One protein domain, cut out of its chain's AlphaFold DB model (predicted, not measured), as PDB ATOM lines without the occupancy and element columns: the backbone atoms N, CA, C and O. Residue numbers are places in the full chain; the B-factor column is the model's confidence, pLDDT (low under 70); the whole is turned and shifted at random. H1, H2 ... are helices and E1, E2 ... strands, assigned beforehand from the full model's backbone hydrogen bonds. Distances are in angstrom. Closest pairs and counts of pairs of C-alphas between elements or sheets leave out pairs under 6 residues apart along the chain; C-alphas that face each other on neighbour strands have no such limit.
ATOM      1  N   TYR A 124     118.522 144.100 121.803       71.44
ATOM      2  CA  TYR A 124     117.743 144.357 123.011       71.44
ATOM      3  C   TYR A 124     118.586 144.092 124.267       71.44
ATOM      4  O   TYR A 124     119.486 143.253 124.250       71.44
ATOM      5  N   MET A 125     118.297 144.808 125.356       70.31
ATOM      6  CA  MET A 125     118.970 144.646 126.648       70.31
ATOM      7  C   MET A 125     117.949 144.698 127.787       70.31
ATOM      8  O   MET A 125     117.164 145.646 127.881       70.31
ATOM      9  N   ASP A 126     118.002 143.717 128.688       73.12
ATOM     10  CA  ASP A 126     117.314 143.772 129.981       73.12
ATOM     11  C   ASP A 126     118.295 143.430 131.101       73.12
ATOM     12  O   ASP A 126     118.552 142.265 131.391       73.12
ATOM     13  N   THR A 127     118.805 144.482 131.746       71.56
ATOM     14  CA  THR A 127     119.685 144.451 132.925       71.56
ATOM     15  C   THR A 127     121.025 143.737 132.700       71.56
ATOM     16  O   THR A 127     122.038 144.410 132.547       71.56
ATOM     17  N   ASP A 128     121.031 142.407 132.700       71.06
ATOM     18  CA  ASP A 128     122.195 141.518 132.594       71.06
ATOM     19  C   ASP A 128     122.125 140.579 131.373       71.06
ATOM     20  O   ASP A 128     123.018 139.759 131.170       71.06
ATOM     21  N   SER A 129     121.085 140.719 130.546       74.25
ATOM     22  CA  SER A 129     120.866 139.928 129.332       74.25
ATOM     23  C   SER A 129     120.911 140.792 128.072       74.25
ATOM     24  O   SER A 129     120.399 141.918 128.053       74.25
ATOM     25  N   TYR A 130     121.495 140.234 127.010       76.25
ATOM     26  CA  TYR A 130     121.586 140.850 125.690       76.25
ATOM     27  C   TYR A 130     121.025 139.906 124.632       76.25
ATOM     28  O   TYR A 130     121.345 138.720 124.626       76.25
ATOM     29  N   ILE A 131     120.235 140.457 123.712       75.19
ATOM     30  CA  ILE A 131     119.872 139.794 122.457       75.19
ATOM     31  C   ILE A 131     120.595 140.549 121.346       75.19
ATOM     32  O   ILE A 131     120.395 141.756 121.160       75.19
ATOM     33  N   PHE A 132     121.473 139.843 120.640       72.06
ATOM     34  CA  PHE A 132     122.271 140.378 119.544       72.06
ATOM     35  C   PHE A 132     121.807 139.781 118.218       72.06
ATOM     36  O   PHE A 132     121.566 138.582 118.108       72.06
ATOM     37  N   LYS A 133     121.711 140.636 117.198       70.19
ATOM     38  CA  LYS A 133     121.659 140.192 115.808       70.19
ATOM     39  C   LYS A 133     123.102 140.003 115.351       70.19
ATOM     40  O   LYS A 133     123.902 140.926 115.496       70.19
ATOM     41  N   THR A 134     123.425 138.830 114.825       65.94
ATOM     42  CA  THR A 134     124.742 138.531 114.263       65.94
ATOM     43  C   THR A 134     124.586 137.979 112.851       65.94
ATOM     44  O   THR A 134     123.609 137.295 112.558       65.94
ATOM     45  N   GLU A 135     125.528 138.318 111.981       69.50
ATOM     46  CA  GLU A 135     125.637 137.832 110.603       69.50
ATOM     47  C   GLU A 135     126.990 137.117 110.507       69.50
ATOM     48  O   GLU A 135     127.958 137.632 109.957       69.50
ATOM     49  N   THR A 136     127.089 135.969 111.178       64.88
ATOM     50  CA  THR A 136     128.281 135.108 111.212       64.88
ATOM     51  C   THR A 136     127.846 133.670 110.972       64.88
ATOM     52  O   THR A 136     126.743 133.289 111.364       64.88
ATOM     53  N   GLU A 137     128.698 132.879 110.323       68.88
ATOM     54  CA  GLU A 137     128.427 131.461 110.063       68.88
ATOM     55  C   GLU A 137     128.394 130.646 111.363       68.88
ATOM     56  O   GLU A 137     127.553 129.765 111.516       68.88
ATOM     57  N   ASP A 138     129.280 130.963 112.315       71.31
ATOM     58  CA  ASP A 138     129.357 130.295 113.615       71.31
ATOM     59  C   ASP A 138     129.746 131.284 114.723       71.31
ATOM     60  O   ASP A 138     130.913 131.641 114.919       71.31
ATOM     61  N   ILE A 139     128.743 131.702 115.495       73.44
ATOM     62  CA  ILE A 139     128.920 132.637 116.608       73.44
ATOM     63  C   ILE A 139     129.721 132.030 117.765       73.44
ATOM     64  O   ILE A 139     130.420 132.760 118.475       73.44
ATOM     65  N   TYR A 140     129.683 130.708 117.951       76.50
ATOM     66  CA  TYR A 140     130.422 130.050 119.028       76.50
ATOM     67  C   TYR A 140     131.924 130.105 118.772       76.50
ATOM     68  O   TYR A 140     132.696 130.307 119.712       76.50
ATOM     69  N   ARG A 141     132.348 130.041 117.503       76.94
ATOM     70  CA  ARG A 141     133.748 130.263 117.123       76.94
ATOM     71  C   ARG A 141     134.229 131.663 117.501       76.94
ATOM     72  O   ARG A 141     135.365 131.816 117.952       76.94
ATOM     73  N   ASP A 142     133.388 132.678 117.340       71.44
ATOM     74  CA  ASP A 142     133.730 134.056 117.698       71.44
ATOM     75  C   ASP A 142     133.729 134.279 119.216       71.44
ATOM     76  O   ASP A 142     134.647 134.912 119.746       71.44
ATOM     77  N   MET A 143     132.779 133.682 119.941       73.06
ATOM     78  CA  MET A 143     132.764 133.692 121.408       73.06
ATOM     79  C   MET A 143     133.979 132.964 122.002       73.06
ATOM     80  O   MET A 143     134.572 133.443 122.971       73.06
ATOM     81  N   ALA A 144     134.402 131.848 121.400       79.25
ATOM     82  CA  ALA A 144     135.555 131.066 121.847       79.25
ATOM     83  C   ALA A 144     136.882 131.838 121.735       79.25
ATOM     84  O   ALA A 144     137.795 131.606 122.528       79.25
ATOM     85  N   LYS A 145     136.984 132.804 120.808       75.69
ATOM     86  CA  LYS A 145     138.140 133.719 120.714       75.69
ATOM     87  C   LYS A 145     138.226 134.684 121.902       75.69
ATOM     88  O   LYS A 145     139.275 135.291 122.106       75.69
ATOM     89  N   ARG A 146     137.143 134.846 122.673       72.06
ATOM     90  CA  ARG A 146     137.023 135.792 123.793       72.06
ATOM     91  C   ARG A 146     136.644 135.093 125.107       72.06
ATOM     92  O   ARG A 146     135.600 135.392 125.697       72.06
ATOM     93  N   PRO A 147     137.502 134.184 125.615       74.19
ATOM     94  CA  PRO A 147     137.257 133.460 126.864       74.19
ATOM     95  C   PRO A 147     137.323 134.369 128.105       74.19
ATOM     96  O   PRO A 147     136.985 133.941 129.210       74.19
ATOM     97  N   ASP A 148     137.796 135.607 127.943       70.81
ATOM     98  CA  ASP A 148     137.715 136.694 128.915       70.81
ATOM     99  C   ASP A 148     136.260 137.119 129.172       70.81
ATOM    100  O   ASP A 148     135.879 137.275 130.330       70.81
ATOM    101  N   PHE A 149     135.430 137.198 128.125       65.19
ATOM    102  CA  PHE A 149     134.040 137.665 128.217       65.19
ATOM    103  C   PHE A 149     133.006 136.543 128.278       65.19
ATOM    104  O   PHE A 149     132.005 136.677 128.984       65.19
ATOM    105  N   PHE A 150     133.225 135.452 127.545       73.50
ATOM    106  CA  PHE A 150     132.236 134.390 127.389       73.50
ATOM    107  C   PHE A 150     132.609 133.141 128.175       73.50
ATOM    108  O   PHE A 150     133.776 132.761 128.298       73.50
ATOM    109  N   ASN A 151     131.580 132.491 128.702       79.06
ATOM    110  CA  ASN A 151     131.671 131.198 129.341       79.06
ATOM    111  C   ASN A 151     130.866 130.170 128.545       79.06
ATOM    112  O   ASN A 151     129.648 130.065 128.695       79.06
ATOM    113  N   LEU A 152     131.571 129.416 127.705       76.38
ATOM    114  CA  LEU A 152     130.996 128.367 126.862       76.38
ATOM    115  C   LEU A 152     131.006 126.986 127.539       76.38
ATOM    116  O   LEU A 152     130.413 126.045 127.026       76.38
ATOM    117  N   ASN A 153     131.641 126.863 128.708       72.38
ATOM    118  CA  ASN A 153     131.857 125.579 129.383       72.38
ATOM    119  C   ASN A 153     130.678 125.168 130.283       72.38
ATOM    120  O   ASN A 153     130.714 124.110 130.905       72.38
ATOM    121  N   GLY A 154     129.655 126.022 130.410       67.06
ATOM    122  CA  GLY A 154     128.469 125.768 131.236       67.06
ATOM    123  C   GLY A 154     128.706 125.812 132.753       67.06
ATOM    124  O   GLY A 154     127.798 125.501 133.525       67.06
ATOM    125  N   ASP A 155     129.903 126.203 133.202       69.56
ATOM    126  CA  ASP A 155     130.226 126.335 134.624       69.56
ATOM    127  C   ASP A 155     129.663 127.637 135.242       69.56
ATOM    128  O   ASP A 155     129.116 128.508 134.565       69.56
ATOM    129  N   GLN A 156     129.766 127.783 136.566       68.00
ATOM    130  CA  GLN A 156     129.249 128.951 137.297       68.00
ATOM    131  C   GLN A 156     130.307 130.046 137.506       68.00
ATOM    132  O   GLN A 156     130.354 130.664 138.572       68.00
ATOM    133  N   THR A 157     131.154 130.301 136.504       74.94
ATOM    134  CA  THR A 157     132.134 131.393 136.572       74.94
ATOM    135  C   THR A 157     131.445 132.757 136.678       74.94
ATOM    136  O   THR A 157     130.578 133.110 135.876       74.94
ATOM    137  N   VAL A 158     131.843 133.544 137.680       73.31
ATOM    138  CA  VAL A 158     131.280 134.873 137.956       73.31
ATOM    139  C   VAL A 158     131.765 135.897 136.926       73.31
ATOM    140  O   VAL A 158     132.933 135.908 136.551       73.31
ATOM    141  N   GLY A 159     130.866 136.788 136.496       70.88
ATOM    142  CA  GLY A 159     131.202 137.956 135.673       70.88
ATOM    143  C   GLY A 159     131.320 137.699 134.169       70.88
ATOM    144  O   GLY A 159     131.556 138.645 133.427       70.88
ATOM    145  N   LYS A 160     131.121 136.458 133.712       75.31
ATOM    146  CA  LYS A 160     131.142 136.102 132.288       75.31
ATOM    147  C   LYS A 160     129.741 135.915 131.723       75.31
ATOM    148  O   LYS A 160     128.827 135.476 132.424       75.31
ATOM    149  N   TYR A 161     129.594 136.200 130.435       73.62
ATOM    150  CA  TYR A 161     128.366 135.934 129.700       73.62
ATOM    151  C   TYR A 161     128.243 134.446 129.402       73.62
ATOM    152  O   TYR A 161     129.128 133.842 128.799       73.62
ATOM    153  N   LYS A 162     127.126 133.867 129.830       79.62
ATOM    154  CA  LYS A 162     126.705 132.507 129.492       79.62
ATOM    155  C   LYS A 162     125.718 132.556 128.329       79.62
ATOM    156  O   LYS A 162     124.974 133.530 128.197       79.62
ATOM    157  N   ASP A 163     125.664 131.484 127.559       78.75
ATOM    158  CA  ASP A 163     124.568 131.262 126.625       78.75
ATOM    159  C   ASP A 163     123.312 130.808 127.398       78.75
ATOM    160  O   ASP A 163     123.354 129.847 128.169       78.75
ATOM    161  N   GLU A 164     122.200 131.536 127.252       78.69
ATOM    162  CA  GLU A 164     120.919 131.189 127.890       78.69
ATOM    163  C   GLU A 164     120.052 130.252 127.038       78.69
ATOM    164  O   GLU A 164     119.056 129.712 127.536       78.69
ATOM    165  N   THR A 165     120.408 130.062 125.768       75.56
ATOM    166  CA  THR A 165     119.683 129.237 124.795       75.56
ATOM    167  C   THR A 165     120.660 128.325 124.043       75.56
ATOM    168  O   THR A 165     120.722 128.387 122.817       75.56
TER     169      THR A 165
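This is residues 124 to 165 of the 391 residues of an uncharacterized protein of Rhizophagus clarus (UniProt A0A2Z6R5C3). There is little regular structure here: a small hairpin of E1 and E2 on one side, a short helix H1 on the other, and a long winding stretch, residues 145 to 165, that loops round and pairs briefly with itself. Residues 134 to 139 stick out. The printed part has 42 residues, 12 in named elements, in the order E1, E2, H1; the sheet E1 - E2 is antiparallel and the class mixed. It is only just compact, close to loose, with a radius of gyration of the C-alphas of 10.7 A and spans of 28 by 24 by 17 A.

Find C-alpha 124 at (117.743, 144.357, 123.011), where E1, residues 124 to 126, begins; E2 is residues 129 to 131. H1, residues 139 to 144, runs 8.6 A to C-alpha 144 at (135.555, 131.066, 121.847).

Look at N 131 and O 124 of the hairpin, 2.9 A apart; E1 and E2 stand at 167 degrees. H1 is apart from E1, and its O i to N i+4 pairs are within hydrogen-bond range. Residues 150 to 151 pair with 161 to 162, parallel.

The C-alphas of Glu 135 and Gln 156 are farthest apart, 28.4 A. The printed part has no cut and no long link between named elements. The pLDDT is under 70 at residues 134 to 137, 149 and 154 to 156.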